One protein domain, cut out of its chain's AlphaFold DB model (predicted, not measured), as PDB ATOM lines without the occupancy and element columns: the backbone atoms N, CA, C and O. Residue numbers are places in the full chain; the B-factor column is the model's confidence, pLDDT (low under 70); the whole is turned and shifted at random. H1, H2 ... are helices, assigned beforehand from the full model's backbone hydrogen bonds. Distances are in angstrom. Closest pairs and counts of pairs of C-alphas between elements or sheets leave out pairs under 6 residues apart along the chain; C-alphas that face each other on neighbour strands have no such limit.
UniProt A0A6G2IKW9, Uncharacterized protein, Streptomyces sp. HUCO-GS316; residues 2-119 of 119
ATOM      1  N   ALA A   2      -8.255 -39.625 -16.753       51.75
ATOM      2  CA  ALA A   2      -7.175 -39.050 -15.918       51.75
ATOM      3  C   ALA A   2      -6.143 -40.085 -15.398       51.75
ATOM      4  O   ALA A   2      -4.975 -39.762 -15.221       51.75
ATOM      5  N   ASN A   3      -6.567 -41.340 -15.199       55.31
ATOM      6  CA  ASN A   3      -5.730 -42.390 -14.606       55.31
ATOM      7  C   ASN A   3      -4.697 -42.999 -15.580       55.31
ATOM      8  O   ASN A   3      -3.630 -43.416 -15.151       55.31
ATOM      9  N   GLU A   4      -4.985 -43.023 -16.887       59.16
ATOM     10  CA  GLU A   4      -4.033 -43.510 -17.907       59.16
ATOM     11  C   GLU A   4      -2.917 -42.493 -18.150       59.16
ATOM     12  O   GLU A   4      -1.751 -42.862 -18.185       59.16
ATOM     13  N   GLN A   5      -3.247 -41.200 -18.214       60.84
ATOM     14  CA  GLN A   5      -2.256 -40.142 -18.429       60.84
ATOM     15  C   GLN A   5      -1.264 -40.009 -17.263       60.84
ATOM     16  O   GLN A   5      -0.075 -39.791 -17.494       60.84
ATOM     17  N   ALA A   6      -1.729 -40.168 -16.018       64.19
ATOM     18  CA  ALA A   6      -0.857 -40.171 -14.843       64.19
ATOM     19  C   ALA A   6       0.078 -41.395 -14.823       64.19
ATOM     20  O   ALA A   6       1.258 -41.270 -14.495       64.19
ATOM     21  N   HIS A   7      -0.430 -42.565 -15.226       67.56
ATOM     22  CA  HIS A   7       0.366 -43.787 -15.327       67.56
ATOM     23  C   HIS A   7       1.430 -43.685 -16.432       67.56
ATOM     24  O   HIS A   7       2.607 -43.928 -16.170       67.56
ATOM     25  N   GLU A   8       1.047 -43.221 -17.626       79.44
ATOM     26  CA  GLU A   8       1.968 -42.981 -18.744       79.44
ATOM     27  C   GLU A   8       3.068 -41.975 -18.381       79.44
ATOM     28  O   GLU A   8       4.241 -42.189 -18.687       79.44
ATOM     29  N   HIS A   9       2.717 -40.876 -17.703       83.12
ATOM     30  CA  HIS A   9       3.697 -39.885 -17.260       83.12
ATOM     31  C   HIS A   9       4.687 -40.469 -16.245       83.12
ATOM     32  O   HIS A   9       5.895 -40.275 -16.386       83.12
ATOM     33  N   GLY A  10       4.200 -41.246 -15.274       80.06
ATOM     34  CA  GLY A  10       5.053 -41.934 -14.305       80.06
ATOM     35  C   GLY A  10       6.065 -42.875 -14.969       80.06
ATOM     36  O   GLY A  10       7.249 -42.846 -14.630       80.06
ATOM     37  N   GLU A  11       5.643 -43.654 -15.968       84.81
ATOM     38  CA  GLU A  11       6.548 -44.528 -16.727       84.81
ATOM     39  C   GLU A  11       7.609 -43.747 -17.515       84.81
ATOM     40  O   GLU A  11       8.777 -44.149 -17.558       84.81
ATOM     41  N   LEU A  12       7.228 -42.614 -18.115       87.31
ATOM     42  CA  LEU A  12       8.162 -41.737 -18.825       87.31
ATOM     43  C   LEU A  12       9.235 -41.180 -17.888       87.31
ATOM     44  O   LEU A  12      10.414 -41.168 -18.246       87.31
ATOM     45  N   VAL A  13       8.850 -40.764 -16.680       85.62
ATOM     46  CA  VAL A  13       9.796 -40.258 -15.680       85.62
ATOM     47  C   VAL A  13      10.729 -41.368 -15.199       85.62
ATOM     48  O   VAL A  13      11.936 -41.149 -15.127       85.62
ATOM     49  N   VAL A  14      10.226 -42.581 -14.952       84.81
ATOM     50  CA  VAL A  14      11.080 -43.722 -14.574       84.81
ATOM     51  C   VAL A  14      12.097 -44.045 -15.675       84.81
ATOM     52  O   VAL A  14      13.276 -44.252 -15.383       84.81
ATOM     53  N   LYS A  15      11.684 -44.039 -16.950       85.12
ATOM     54  CA  LYS A  15      12.612 -44.201 -18.083       85.12
ATOM     55  C   LYS A  15      13.645 -43.076 -18.153       85.12
ATOM     56  O   LYS A  15      14.802 -43.353 -18.467       85.12
ATOM     57  N   LEU A  16      13.232 -41.835 -17.889       87.69
ATOM     58  CA  LEU A  16      14.108 -40.664 -17.897       87.69
ATOM     59  C   LEU A  16      15.184 -40.775 -16.817       87.69
ATOM     60  O   LEU A  16      16.363 -40.655 -17.139       87.69
ATOM     61  N   MET A  17      14.788 -41.079 -15.579       82.19
ATOM     62  CA  MET A  17      15.711 -41.260 -14.454       82.19
ATOM     63  C   MET A  17      16.682 -42.422 -14.700       82.19
ATOM     64  O   MET A  17      17.865 -42.310 -14.415       82.19
ATOM     65  N   ALA A  18      16.221 -43.504 -15.337       82.56
ATOM     66  CA  ALA A  18      17.074 -44.637 -15.703       82.56
ATOM     67  C   ALA A  18      18.004 -44.377 -16.911       82.56
ATOM     68  O   ALA A  18      18.670 -45.310 -17.366       82.56
ATOM     69  N   GLY A  19      17.998 -43.173 -17.499       84.94
ATOM     70  CA  GLY A  19      18.788 -42.838 -18.691       84.94
ATOM     71  C   GLY A  19      18.351 -43.569 -19.969       84.94
ATOM     72  O   GLY A  19      19.116 -43.660 -20.926       84.94
ATOM     73  N   LYS A  20      17.132 -44.122 -19.988       89.75
ATOM     74  CA  LYS A  20      16.581 -44.930 -21.094       89.75
ATOM     75  C   LYS A  20      15.546 -44.183 -21.932       89.75
ATOM     76  O   LYS A  20      15.076 -44.728 -22.928       89.75
ATOM     77  N   ALA A  21      15.158 -42.976 -21.524       89.81
ATOM     78  CA  ALA A  21      14.218 -42.160 -22.278       89.81
ATOM     79  C   ALA A  21      14.841 -41.669 -23.589       89.81
ATOM     80  O   ALA A  21      15.979 -41.202 -23.637       89.81
ATOM     81  N   THR A  22      14.052 -41.717 -24.655       93.62
ATOM     82  CA  THR A  22      14.364 -41.015 -25.900       93.62
ATOM     83  C   THR A  22      14.321 -39.499 -25.690       93.62
ATOM     84  O   THR A  22      13.678 -38.989 -24.770       93.62
ATOM     85  N   GLN A  23      14.944 -38.744 -26.600       90.56
ATOM     86  CA  GLN A  23      14.890 -37.279 -26.571       90.56
ATOM     87  C   GLN A  23      13.445 -36.744 -26.595       90.56
ATOM     88  O   GLN A  23      13.138 -35.762 -25.920       90.56
ATOM     89  N   GLY A  24      12.546 -37.398 -27.342       89.62
ATOM     90  CA  GLY A  24      11.130 -37.030 -27.397       89.62
ATOM     91  C   GLY A  24      10.396 -37.270 -26.073       89.62
ATOM     92  O   GLY A  24       9.616 -36.425 -25.642       89.62
ATOM     93  N   GLU A  25      10.676 -38.386 -25.395       90.94
ATOM     94  CA  GLU A  25      10.120 -38.687 -24.068       90.94
ATOM     95  C   GLU A  25      10.638 -37.696 -23.011       90.94
ATOM     96  O   GLU A  25       9.843 -37.137 -22.255       90.94
ATOM     97  N   ALA A  26      11.939 -37.386 -23.023       88.75
ATOM     98  CA  ALA A  26      12.533 -36.383 -22.138       88.75
ATOM     99  C   ALA A  26      11.919 -34.985 -22.348       88.75
ATOM    100  O   ALA A  26      11.594 -34.289 -21.384       88.75
ATOM    101  N   ALA A  27      11.694 -34.589 -23.605       90.06
ATOM    102  CA  ALA A  27      11.052 -33.318 -23.933       90.06
ATOM    103  C   ALA A  27       9.604 -33.242 -23.417       90.06
ATOM    104  O   ALA A  27       9.188 -32.187 -22.933       90.06
ATOM    105  N   ARG A  28       8.848 -34.348 -23.469       90.75
ATOM    106  CA  ARG A  28       7.476 -34.419 -22.934       90.75
ATOM    107  C   ARG A  28       7.447 -34.267 -21.416       90.75
ATOM    108  O   ARG A  28       6.682 -33.445 -20.918       90.75
ATOM    109  N   VAL A  29       8.315 -34.984 -20.696       91.56
ATOM    110  CA  VAL A  29       8.439 -34.841 -19.234       91.56
ATOM    111  C   VAL A  29       8.789 -33.397 -18.866       91.56
ATOM    112  O   VAL A  29       8.136 -32.799 -18.013       91.56
ATOM    113  N   GLY A  30       9.754 -32.796 -19.572       92.12
ATOM    114  CA  GLY A  30      10.127 -31.396 -19.367       92.12
ATOM    115  C   GLY A  30       8.988 -30.409 -19.655       92.12
ATOM    116  O   GLY A  30       8.849 -29.414 -18.946       92.12
ATOM    117  N   ALA A  31       8.151 -30.671 -20.661       92.69
ATOM    118  CA  ALA A  31       6.986 -29.840 -20.962       92.69
ATOM    119  C   ALA A  31       5.919 -29.922 -19.858       92.69
ATOM    120  O   ALA A  31       5.423 -28.880 -19.429       92.69
ATOM    121  N   HIS A  32       5.618 -31.127 -19.358       92.06
ATOM    122  CA  HIS A  32       4.688 -31.315 -18.239       92.06
ATOM    123  C   HIS A  32       5.188 -30.619 -16.971       92.06
ATOM    124  O   HIS A  32       4.431 -29.886 -16.338       92.06
ATOM    125  N   TYR A  33       6.476 -30.769 -16.652       93.56
ATOM    126  CA  TYR A  33       7.090 -30.091 -15.514       93.56
ATOM    127  C   TYR A  33       6.976 -28.565 -15.632       93.56
ATOM    128  O   TYR A  33       6.449 -27.913 -14.737       93.56
ATOM    129  N   LYS A  34       7.373 -27.979 -16.771       94.44
ATOM    130  CA  LYS A  34       7.267 -26.523 -16.993       94.44
ATOM    131  C   LYS A  34       5.828 -26.021 -16.908       94.44
ATOM    132  O   LYS A  34       5.583 -24.934 -16.385       94.44
ATOM    133  N   GLN A  35       4.879 -26.791 -17.436       94.31
ATOM    134  CA  GLN A  35       3.465 -26.460 -17.335       94.31
ATOM    135  C   GLN A  35       3.007 -26.453 -15.872       94.31
ATOM    136  O   GLN A  35       2.378 -25.483 -15.451       94.31
ATOM    137  N   TRP A  36       3.359 -27.484 -15.104       94.75
ATOM    138  CA  TRP A  36       3.046 -27.587 -13.681       94.75
ATOM    139  C   TRP A  36       3.635 -26.426 -12.872       94.75
ATOM    140  O   TRP A  36       2.894 -25.743 -12.169       94.75
ATOM    141  N   VAL A  37       4.927 -26.112 -13.041       95.19
ATOM    142  CA  VAL A  37       5.567 -24.957 -12.380       95.19
ATOM    143  C   VAL A  37       4.807 -23.667 -12.692       95.19
ATOM    144  O   VAL A  37       4.538 -22.857 -11.805       95.19
ATOM    145  N   ARG A  38       4.431 -23.456 -13.955       95.69
ATOM    146  CA  ARG A  38       3.708 -22.249 -14.362       95.69
ATOM    147  C   ARG A  38       2.309 -22.169 -13.747       95.69
ATOM    148  O   ARG A  38       1.907 -21.082 -13.342       95.69
ATOM    149  N   GLN A  39       1.572 -23.276 -13.727       94.19
ATOM    150  CA  GLN A  39       0.170 -23.313 -13.299       94.19
ATOM    151  C   GLN A  39       0.029 -23.295 -11.773       94.19
ATOM    152  O   GLN A  39      -0.742 -22.500 -11.246       94.19
ATOM    153  N   GLU A  40       0.818 -24.101 -11.065       93.31
ATOM    154  CA  GLU A  40       0.692 -24.287  -9.612       93.31
ATOM    155  C   GLU A  40       1.584 -23.332  -8.806       93.31
ATOM    156  O   GLU A  40       1.278 -22.934  -7.673       93.31
ATOM    157  N   TRP A  41       2.704 -22.924  -9.400       93.06
ATOM    158  CA  TRP A  41       3.767 -22.198  -8.707       93.06
ATOM    159  C   TRP A  41       4.088 -20.850  -9.342       93.06
ATOM    160  O   TRP A  41       5.065 -20.217  -8.953       93.06
ATOM    161  N   GLU A  42       3.253 -20.384 -10.276       93.94
ATOM    162  CA  GLU A  42       3.388 -19.078 -10.941       93.94
ATOM    163  C   GLU A  42       4.757 -18.904 -11.629       93.94
ATOM    164  O   GLU A  42       5.260 -17.793 -11.778       93.94
ATOM    165  N   GLY A  43       5.380 -20.010 -12.048       93.50
ATOM    166  CA  GLY A  43       6.716 -20.001 -12.648       93.50
ATOM    167  C   GLY A  43       7.872 -20.061 -11.640       93.50
ATOM    168  O   GLY A  43       9.024 -20.015 -12.058       93.50
ATOM    169  N   ASN A  44       7.600 -20.156 -10.335       95.25
ATOM    170  CA  ASN A  44       8.624 -20.145  -9.292       95.25
ATOM    171  C   ASN A  44       9.023 -21.569  -8.864       95.25
ATOM    172  O   ASN A  44       8.390 -22.177  -7.996       95.25
ATOM    173  N   GLU A  45      10.090 -22.083  -9.476       94.44
ATOM    174  CA  GLU A  45      10.623 -23.424  -9.199       94.44
ATOM    175  C   GLU A  45      11.185 -23.563  -7.782       94.44
ATOM    176  O   GLU A  45      10.908 -24.561  -7.121       94.44
ATOM    177  N   ASP A  46      11.891 -22.550  -7.273       95.69
ATOM    178  CA  ASP A  46      12.463 -22.581  -5.921       95.69
ATOM    179  C   ASP A  46      11.370 -22.714  -4.859       95.69
ATOM    180  O   ASP A  46      11.493 -23.473  -3.895       95.69
ATOM    181  N   ARG A  47      10.250 -22.012  -5.063       94.62
ATOM    182  CA  ARG A  47       9.070 -22.132  -4.210       94.62
ATOM    183  C   ARG A  47       8.483 -23.536  -4.305       94.62
ATOM    184  O   ARG A  47       8.219 -24.136  -3.267       94.62
ATOM    185  N   ALA A  48       8.301 -24.068  -5.513       95.06
ATOM    186  CA  ALA A  48       7.789 -25.423  -5.710       95.06
ATOM    187  C   ALA A  48       8.654 -26.466  -4.979       95.06
ATOM    188  O   ALA A  48       8.133 -27.291  -4.227       95.06
ATOM    189  N   ALA A  49       9.976 -26.367  -5.136       96.25
ATOM    190  CA  ALA A  49      10.953 -27.227  -4.484       96.25
ATOM    191  C   ALA A  49      10.877 -27.122  -2.955       96.25
ATOM    192  O   ALA A  49      10.778 -28.148  -2.285       96.25
ATOM    193  N   ALA A  50      10.845 -25.909  -2.395       96.31
ATOM    194  CA  ALA A  50      10.760 -25.703  -0.949       96.31
ATOM    195  C   ALA A  50       9.511 -26.360  -0.335       96.31
ATOM    196  O   ALA A  50       9.608 -27.062   0.671       96.31
ATOM    197  N   PHE A  51       8.350 -26.197  -0.978       95.81
ATOM    198  CA  PHE A  51       7.104 -26.816  -0.521       95.81
ATOM    199  C   PHE A  51       7.116 -28.344  -0.651       95.81
ATOM    200  O   PHE A  51       6.599 -29.043   0.221       95.81
ATOM    201  N   CYS A  52       7.717 -28.876  -1.716       97.00
ATOM    202  CA  CYS A  52       7.867 -30.319  -1.889       97.00
ATOM    203  C   CYS A  52       8.819 -30.920  -0.845       97.00
ATOM    204  O   CYS A  52       8.514 -31.965  -0.274       97.00
ATOM    205  N   VAL A  53       9.937 -30.248  -0.545       97.44
ATOM    206  CA  VAL A  53      10.870 -30.656   0.518       97.44
ATOM    207  C   VAL A  53      10.174 -30.686   1.873       97.44
ATOM    208  O   VAL A  53      10.342 -31.651   2.612       97.44
ATOM    209  N   GLU A  54       9.378 -29.669   2.206       97.31
ATOM    210  CA  GLU A  54       8.633 -29.624   3.468       97.31
ATOM    211  C   GLU A  54       7.653 -30.803   3.598       97.31
ATOM    212  O   GLU A  54       7.634 -31.485   4.630       97.31
ATOM    213  N   ALA A  55       6.884 -31.084   2.540       97.69
ATOM    214  CA  ALA A  55       5.926 -32.188   2.509       97.69
ATOM    215  C   ALA A  55       6.620 -33.553   2.645       97.69
ATOM    216  O   ALA A  55       6.231 -34.372   3.483       97.69
ATOM    217  N   LEU A  56       7.695 -33.784   1.881       97.75
ATOM    218  CA  LEU A  56       8.502 -35.003   1.971       97.75
ATOM    219  C   LEU A  56       9.121 -35.153   3.361       97.75
ATOM    220  O   LEU A  56       8.983 -36.199   3.996       97.75
ATOM    221  N   SER A  57       9.748 -34.094   3.875       97.69
ATOM    222  CA  SER A  57      10.341 -34.100   5.207       97.69
ATOM    223  C   SER A  57       9.308 -34.502   6.255       97.69
ATOM    224  O   SER A  57       9.538 -35.437   7.020       97.69
ATOM    225  N   THR A  58       8.124 -33.889   6.228       97.62
ATOM    226  CA  THR A  58       7.030 -34.192   7.158       97.62
ATOM    227  C   THR A  58       6.547 -35.637   7.033       97.62
ATOM    228  O   THR A  58       6.434 -36.339   8.042       97.62
ATOM    229  N   ALA A  59       6.310 -36.124   5.810       97.44
ATOM    230  CA  ALA A  59       5.828 -37.484   5.575       97.44
ATOM    231  C   ALA A  59       6.787 -38.547   6.139       97.44
ATOM    232  O   ALA A  59       6.336 -39.544   6.717       97.44
ATOM    233  N   PHE A  60       8.095 -38.302   6.033       97.44
ATOM    234  CA  PHE A  60       9.163 -39.214   6.445       97.44
ATOM    235  C   PHE A  60       9.787 -38.888   7.817       97.44
ATOM    236  O   PHE A  60      10.882 -39.356   8.136       97.44
ATOM    237  N   GLY A  61       9.076 -38.138   8.669       94.62
ATOM    238  CA  GLY A  61       9.422 -37.951  10.086       94.62
ATOM    239  C   GLY A  61      10.437 -36.838  10.384       94.62
ATOM    240  O   GLY A  61      10.973 -36.766  11.491       94.62
ATOM    241  N   GLY A  62      10.696 -35.958   9.422       93.81
ATOM    242  CA  GLY A  62      11.526 -34.767   9.569       93.81
ATOM    243  C   GLY A  62      12.997 -35.077   9.843       93.81
ATOM    244  O   GLY A  62      13.491 -36.174   9.582       93.81
ATOM    245  N   GLY A  63      13.708 -34.113  10.435       91.31
ATOM    246  CA  GLY A  63      15.138 -34.238  10.757       91.31
ATOM    247  C   GLY A  63      15.498 -35.324  11.782       91.31
ATOM    248  O   GLY A  63      16.673 -35.611  11.968       91.31
ATOM    249  N   ARG A  64      14.510 -35.930  12.454       93.69
ATOM    250  CA  ARG A  64      14.707 -37.070  13.371       93.69
ATOM    251  C   ARG A  64      14.191 -38.397  12.805       93.69
ATOM    252  O   ARG A  64      14.368 -39.428  13.446       93.69
ATOM    253  N   GLY A  65      13.520 -38.361  11.655       95.56
ATOM    254  CA  GLY A  65      13.004 -39.528  10.947       95.56
ATOM    255  C   GLY A  65      13.928 -39.965   9.816       95.56
ATOM    256  O   GLY A  65      15.085 -39.557   9.749       95.56
ATOM    257  N   GLU A  66      13.397 -40.776   8.900       96.19
ATOM    258  CA  GLU A  66      14.161 -41.295   7.760       96.19
ATOM    259  C   GLU A  66      14.693 -40.164   6.870       96.19
ATOM    260  O   GLU A  66      15.830 -40.248   6.407       96.19
ATOM    261  N   TRP A  67      13.930 -39.074   6.707       96.88
ATOM    262  CA  TRP A  67      14.367 -37.900   5.943       96.88
ATOM    263  C   TRP A  67      15.678 -37.308   6.469       96.88
ATOM    264  O   TRP A  67      16.591 -37.031   5.697       96.88
ATOM    265  N   GLY A  68      15.803 -37.159   7.791       95.50
ATOM    266  CA  GLY A  68      17.003 -36.617   8.432       95.50
ATOM    267  C   GLY A  68      18.247 -37.498   8.304       95.50
ATOM    268  O   GLY A  68      19.341 -37.048   8.629       95.50
ATOM    269  N   THR A  69      18.100 -38.742   7.841       96.38
ATOM    270  CA  THR A  69      19.230 -39.656   7.635       96.38
ATOM    271  C   THR A  69      19.823 -39.573   6.232       96.38
ATOM    272  O   THR A  69      20.888 -40.141   5.997       96.38
ATOM    273  N   LEU A  70      19.145 -38.918   5.293       97.12
ATOM    274  CA  LEU A  70      19.564 -38.878   3.897       97.12
ATOM    275  C   LEU A  70      20.774 -37.970   3.690       97.12
ATOM    276  O   LEU A  70      20.935 -36.954   4.369       97.12
ATOM    277  N   THR A  71      21.600 -38.308   2.703       97.06
ATOM    278  CA  THR A  71      22.566 -37.347   2.163       97.06
ATOM    279  C   THR A  71      21.850 -36.274   1.340       97.06
ATOM    280  O   THR A  71      20.702 -36.437   0.920       97.06
ATOM    281  N   THR A  72      22.543 -35.169   1.059       95.44
ATOM    282  CA  THR A  72      22.035 -34.125   0.158       95.44
ATOM    283  C   THR A  72      21.698 -34.678  -1.228       95.44
ATOM    284  O   THR A  72      20.690 -34.291  -1.813       95.44
ATOM    285  N   GLU A  73      22.515 -35.597  -1.749       95.50
ATOM    286  CA  GLU A  73      22.292 -36.233  -3.053       95.50
ATOM    287  C   GLU A  73      21.037 -37.116  -3.035       95.50
ATOM    288  O   GLU A  73      20.174 -36.960  -3.896       95.50
ATOM    289  N   GLU A  74      20.880 -37.963  -2.011       96.00
ATOM    290  CA  GLU A  74      19.699 -38.822  -1.840       96.00
ATOM    291  C   GLU A  74      18.414 -37.987  -1.705       96.00
ATOM    292  O   GLU A  74      17.404 -38.272  -2.352       96.00
ATOM    293  N   GLY A  75      18.455 -36.918  -0.902       96.00
ATOM    294  CA  GLY A  75      17.335 -35.986  -0.753       96.00
ATOM    295  C   GLY A  75      16.998 -35.246  -2.051       96.00
ATOM    296  O   GLY A  75      15.822 -35.064  -2.366       96.00
ATOM    297  N   THR A  76      18.012 -34.871  -2.836       94.75
ATOM    298  CA  THR A  76      17.830 -34.213  -4.140       94.75
ATOM    299  C   THR A  76      17.182 -35.157  -5.150       94.75
ATOM    300  O   THR A  76      16.231 -34.758  -5.822       94.75
ATOM    301  N   ALA A  77      17.631 -36.412  -5.224       92.56
ATOM    302  CA  ALA A  77      17.049 -37.412  -6.118       92.56
ATOM    303  C   ALA A  77      15.571 -37.679  -5.787       92.56
ATOM    304  O   ALA A  77      14.723 -37.702  -6.680       92.56
ATOM    305  N   LEU A  78      15.236 -37.803  -4.498       95.06
ATOM    306  CA  LEU A  78      13.850 -37.961  -4.044       95.06
ATOM    307  C   LEU A  78      12.987 -36.740  -4.358       95.06
ATOM    308  O   LEU A  78      11.853 -36.901  -4.805       95.06
ATOM    309  N   LEU A  79      13.513 -35.532  -4.146       96.25
ATOM    310  CA  LEU A  79      12.814 -34.293  -4.477       96.25
ATOM    311  C   LEU A  79      12.508 -34.217  -5.976       96.25
ATOM    312  O   LEU A  79      11.366 -33.966  -6.354       96.25
ATOM    313  N   GLN A  80      13.507 -34.474  -6.823       93.25
ATOM    314  CA  GLN A  80      13.349 -34.466  -8.278       93.25
ATOM    315  C   GLN A  80      12.340 -35.517  -8.731       93.25
ATOM    316  O   GLN A  80      11.432 -35.201  -9.494       93.25
ATOM    317  N   PHE A  81      12.448 -36.746  -8.222       93.38
ATOM    318  CA  PHE A  81      11.488 -37.802  -8.519       93.38
ATOM    319  C   PHE A  81      10.070 -37.405  -8.110       93.38
ATOM    320  O   PHE A  81       9.144 -37.546  -8.900       93.38
ATOM    321  N   PHE A  82       9.891 -36.861  -6.907       95.19
ATOM    322  CA  PHE A  82       8.582 -36.443  -6.423       95.19
ATOM    323  C   PHE A  82       7.982 -35.327  -7.288       95.19
ATOM    324  O   PHE A  82       6.846 -35.446  -7.744       95.19
ATOM    325  N   MET A  83       8.761 -34.285  -7.593       95.00
ATOM    326  CA  MET A  83       8.316 -33.178  -8.441       95.00
ATOM    327  C   MET A  83       8.027 -33.627  -9.875       95.00
ATOM    328  O   MET A  83       7.082 -33.131 -10.478       95.00
ATOM    329  N   LEU A  84       8.798 -34.567 -10.425       93.00
ATOM    330  CA  LEU A  84       8.606 -35.044 -11.792       93.00
ATOM    331  C   LEU A  84       7.473 -36.060 -11.907       93.00
ATOM    332  O   LEU A  84       6.730 -35.979 -12.874       93.00
ATOM    333  N   VAL A  85       7.323 -36.999 -10.971       91.19
ATOM    334  CA  VAL A  85       6.309 -38.067 -11.046       91.19
ATOM    335  C   VAL A  85       4.950 -37.593 -10.554       91.19
ATOM    336  O   VAL A  85       3.951 -37.821 -11.232       91.19
ATOM    337  N   TYR A  86       4.905 -36.957  -9.383       90.31
ATOM    338  CA  TYR A  86       3.642 -36.616  -8.727       90.31
ATOM    339  C   TYR A  86       3.106 -35.258  -9.174       90.31
ATOM    340  O   TYR A  86       1.898 -35.058  -9.120       90.31
ATOM    341  N   LEU A  87       3.980 -34.342  -9.626       92.88
ATOM    342  CA  LEU A  87       3.620 -32.965  -9.996       92.88
ATOM    343  C   LEU A  87       2.636 -32.349  -8.972       92.88
ATOM    344  O   LEU A  87       1.542 -31.908  -9.339       92.88
ATOM    345  N   PRO A  88       2.985 -32.352  -7.671       92.75
ATOM    346  CA  PRO A  88       2.032 -32.072  -6.606       92.75
ATOM    347  C   PRO A  88       1.535 -30.625  -6.653       92.75
ATOM    348  O   PRO A  88       2.297 -29.680  -6.871       92.75
ATOM    349  N   THR A  89       0.247 -30.435  -6.398       91.94
ATOM    350  CA  THR A  89      -0.355 -29.104  -6.241       91.94
ATOM    351  C   THR A  89      -0.143 -28.580  -4.821       91.94
ATOM    352  O   THR A  89       0.225 -29.322  -3.904       91.94
ATOM    353  N   ARG A  90      -0.457 -27.299  -4.588       88.75
ATOM    354  CA  ARG A  90      -0.419 -26.722  -3.229       88.75
ATOM    355  C   ARG A  90      -1.303 -27.484  -2.239       88.75
ATOM    356  O   ARG A  90      -0.947 -27.552  -1.068       88.75
ATOM    357  N   SER A  91      -2.427 -28.027  -2.708       91.12
ATOM    358  CA  SER A  91      -3.401 -28.760  -1.895       91.12
ATOM    359  C   SER A  91      -3.124 -30.259  -1.782       91.12
ATOM    360  O   SER A  91      -3.537 -30.850  -0.794       91.12
ATOM    361  N   SER A  92      -2.456 -30.878  -2.763       93.50
ATOM    362  CA  SER A  92      -2.248 -32.337  -2.792       93.50
ATOM    363  C   SER A  92      -0.894 -32.784  -2.248       93.50
ATOM    364  O   SER A  92      -0.750 -33.946  -1.889       93.50
ATOM    365  N   ARG A  93       0.093 -31.883  -2.135       93.62
ATOM    366  CA  ARG A  93       1.486 -32.236  -1.798       93.62
ATOM    367  C   ARG A  93       1.652 -33.148  -0.578       93.62
ATOM    368  O   ARG A  93       2.507 -34.028  -0.598       93.62
ATOM    369  N   ASP A  94       0.846 -32.962   0.465       96.31
ATOM    370  CA  ASP A  94       0.961 -33.741   1.699       96.31
ATOM    371  C   ASP A  94       0.355 -35.143   1.521       96.31
ATOM    372  O   ASP A  94       0.870 -36.124   2.060       96.31
ATOM    373  N   ASP A  95      -0.712 -35.262   0.730       96.25
ATOM    374  CA  ASP A  95      -1.312 -36.544   0.341       96.25
ATOM    375  C   ASP A  95      -0.399 -37.315  -0.613       96.25
ATOM    376  O   ASP A  95      -0.179 -38.515  -0.432       96.25
ATOM    377  N   ASP A  96       0.199 -36.618  -1.576       95.75
ATOM    378  CA  ASP A  96       1.147 -37.184  -2.532       95.75
ATOM    379  C   ASP A  96       2.413 -37.679  -1.813       95.75
ATOM    380  O   ASP A  96       2.871 -38.802  -2.047       95.75
ATOM    381  N   ALA A  97       2.950 -36.902  -0.864       97.31
ATOM    382  CA  ALA A  97       4.113 -37.300  -0.068       97.31
ATOM    383  C   ALA A  97       3.808 -38.506   0.840       97.31
ATOM    384  O   ALA A  97       4.639 -39.410   0.984       97.31
ATOM    385  N   ARG A  98       2.602 -38.571   1.423       97.38
ATOM    386  CA  ARG A  98       2.135 -39.755   2.162       97.38
ATOM    387  C   ARG A  98       1.991 -40.968   1.249       97.38
ATOM    388  O   ARG A  98       2.437 -42.048   1.623       97.38
ATOM    389  N   SER A  99       1.461 -40.778   0.047       95.19
ATOM    390  CA  SER A  99       1.327 -41.840  -0.951       95.19
ATOM    391  C   SER A  99       2.692 -42.400  -1.354       95.19
ATOM    392  O   SER A  99       2.865 -43.617  -1.403       95.19
ATOM    393  N   LEU A 100       3.698 -41.540  -1.560       95.00
ATOM    394  CA  LEU A 100       5.074 -41.981  -1.802       95.00
ATOM    395  C   LEU A 100       5.626 -42.788  -0.620       95.00
ATOM    396  O   LEU A 100       6.199 -43.859  -0.815       95.00
ATOM    397  N   ARG A 101       5.428 -42.320   0.617       96.56
ATOM    398  CA  ARG A 101       5.839 -43.073   1.811       96.56
ATOM    399  C   ARG A 101       5.190 -44.449   1.873       96.56
ATOM    400  O   ARG A 101       5.866 -45.424   2.201       96.56
ATOM    401  N   ASP A 102       3.906 -44.534   1.563       96.50
ATOM    402  CA  ASP A 102       3.182 -45.796   1.584       96.50
ATOM    403  C   ASP A 102       3.689 -46.728   0.473       96.50
ATOM    404  O   ASP A 102       3.904 -47.908   0.732       96.50
ATOM    405  N   VAL A 103       4.021 -46.211  -0.718       93.25
ATOM    406  CA  VAL A 103       4.715 -46.980  -1.771       93.25
ATOM    407  C   VAL A 103       6.054 -47.524  -1.268       93.25
ATOM    408  O   VAL A 103       6.314 -48.719  -1.413       93.25
ATOM    409  N   VAL A 104       6.898 -46.692  -0.655       94.31
ATOM    410  CA  VAL A 104       8.203 -47.113  -0.113       94.31
ATOM    411  C   VAL A 104       8.028 -48.250   0.900       94.31
ATOM    412  O   VAL A 104       8.657 -49.303   0.771       94.31
ATOM    413  N   ARG A 105       7.107 -48.076   1.855       94.31
ATOM    414  CA  ARG A 105       6.836 -49.049   2.923       94.31
ATOM    415  C   ARG A 105       6.204 -50.340   2.418       94.31
ATOM    416  O   ARG A 105       6.618 -51.414   2.844       94.31
ATOM    417  N   ASN A 106       5.248 -50.257   1.497       94.75
ATOM    418  CA  ASN A 106       4.573 -51.428   0.932       94.75
ATOM    419  C   ASN A 106       5.523 -52.296   0.098       94.75
ATOM    420  O   ASN A 106       5.301 -53.494  -0.038       94.75
ATOM    421  N   ASN A 107       6.610 -51.714  -0.413       91.81
ATOM    422  CA  ASN A 107       7.696 -52.457  -1.047       91.81
ATOM    423  C   ASN A 107       8.755 -52.975  -0.048       91.81
ATOM    424  O   ASN A 107       9.782 -53.501  -0.473       91.81
ATOM    425  N   GLY A 108       8.551 -52.809   1.264       93.88
ATOM    426  CA  GLY A 108       9.499 -53.234   2.299       93.88
ATOM    427  C   GLY A 108      10.828 -52.470   2.283       93.88
ATOM    428  O   GLY A 108      11.826 -52.972   2.797       93.88
ATOM    429  N   MET A 109      10.867 -51.281   1.674       95.12
ATOM    430  CA  MET A 109      12.075 -50.462   1.567       95.12
ATOM    431  C   MET A 109      12.117 -49.388   2.657       95.12
ATOM    432  O   MET A 109      11.085 -48.902   3.115       95.12
ATOM    433  N   THR A 110      13.329 -48.989   3.042       95.62
ATOM    434  CA  THR A 110      13.557 -47.708   3.726       95.62
ATOM    435  C   THR A 110      13.597 -46.593   2.687       95.62
ATOM    436  O   THR A 110      13.850 -46.843   1.503       95.62
ATOM    437  N   LEU A 111      13.412 -45.349   3.118       96.00
ATOM    438  CA  LEU A 111      13.533 -44.191   2.239       96.00
ATOM    439  C   LEU A 111      14.914 -44.118   1.583       96.00
ATOM    440  O   LEU A 111      15.005 -43.843   0.391       96.00
ATOM    441  N   ARG A 112      15.983 -44.427   2.330       96.88
ATOM    442  CA  ARG A 112      17.346 -44.462   1.785       96.88
ATOM    443  C   ARG A 112      17.492 -45.514   0.686       96.88
ATOM    444  O   ARG A 112      18.005 -45.205  -0.383       96.88
ATOM    445  N   HIS A 113      17.018 -46.741   0.922       95.75
ATOM    446  CA  HIS A 113      17.059 -47.789  -0.105       95.75
ATOM    447  C   HIS A 113      16.261 -47.384  -1.349       95.75
ATOM    448  O   HIS A 113      16.674 -47.679  -2.468       95.75
ATOM    449  N   TYR A 114      15.138 -46.686  -1.165       94.56
ATOM    450  CA  TYR A 114      14.364 -46.162  -2.282       94.56
ATOM    451  C   TYR A 114      15.126 -45.080  -3.058       94.56
ATOM    452  O   TYR A 114      15.190 -45.166  -4.279       94.56
ATOM    453  N   ALA A 115      15.753 -44.120  -2.366       93.50
ATOM    454  CA  ALA A 115      16.568 -43.069  -2.981       93.50
ATOM    455  C   ALA A 115      17.689 -43.657  -3.849       93.50
ATOM    456  O   ALA A 115      17.836 -43.290  -5.008       93.50
ATOM    457  N   GLN A 116      18.410 -44.649  -3.328       92.12
ATOM    458  CA  GLN A 116      19.495 -45.325  -4.046       92.12
ATOM    459  C   GLN A 116      19.025 -46.103  -5.280       92.12
ATOM    460  O   GLN A 116      19.813 -46.355  -6.181       92.12
ATOM    461  N   LYS A 117      17.751 -46.510  -5.324       89.12
ATOM    462  CA  LYS A 117      17.169 -47.232  -6.461       89.12
ATOM    463  C   LYS A 117      16.783 -46.307  -7.620       89.12
ATOM    464  O   LYS A 117      16.682 -46.779  -8.750       89.12
ATOM    465  N   ILE A 118      16.476 -45.043  -7.329       86.56
ATOM    466  CA  ILE A 118      16.008 -44.056  -8.319       86.56
ATOM    467  C   ILE A 118      17.120 -43.122  -8.819       86.56
ATOM    468  O   ILE A 118      16.856 -42.309  -9.704       86.56
ATOM    469  N   MET A 119      18.317 -43.229  -8.237       83.50
ATOM    470  CA  MET A 119      19.568 -42.640  -8.726       83.50
ATOM    471  C   MET A 119      20.193 -43.532  -9.799       83.50
ATOM    472  O   MET A 119      20.763 -42.963 -10.753       83.50
TER     473      MET A 119
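AT A GLANCE: This is residues 2 to 119 of the 119 residues of an uncharacterized protein of Streptomyces sp. HUCO-GS316 (UniProt A0A6G2IKW9). H4 makes the core of a crossed cluster, with H1, H2, H3 and H6 round it and H5 packed on H3. The printed part has 118 residues with six named helices, H1 to H6 in order, and no named strand: all helix. It is compact, radius of gyration of the C-alphas 13.8 A, spans 39 by 31 by 27 A.

IN THESE COORDINATES: H1, residues 2 to 17, begins with C-alpha 2 at (-7.175, -39.050, -15.918) and measures 23.0 A. H2, 23 to 41, measures 25.9 A; H3, 45 to 59, 21.0 A; H4, 72 to 85, 19.7 A; H5, 93 to 106, 19.6 A. H6, 111 to 118, ends with C-alpha 118 at (16.008, -44.056, -8.319).

HOW THE PARTS SIT: The hub, H4, touches H3 about perpendicular at 76 degrees, closest C-alphas Val 53 and Leu 79, 6.5 A. H3 touches H5 at a steep tilt of 49 degrees, closest C-alphas Ala 55 and Asp 94, 5.3 A. In each helix every O i to N i+4 pair is within hydrogen-bond range.

THE WHOLE: The printed part has no cut. The H3 to H4 link is long. Residues 2 to 7 have pLDDT under 70.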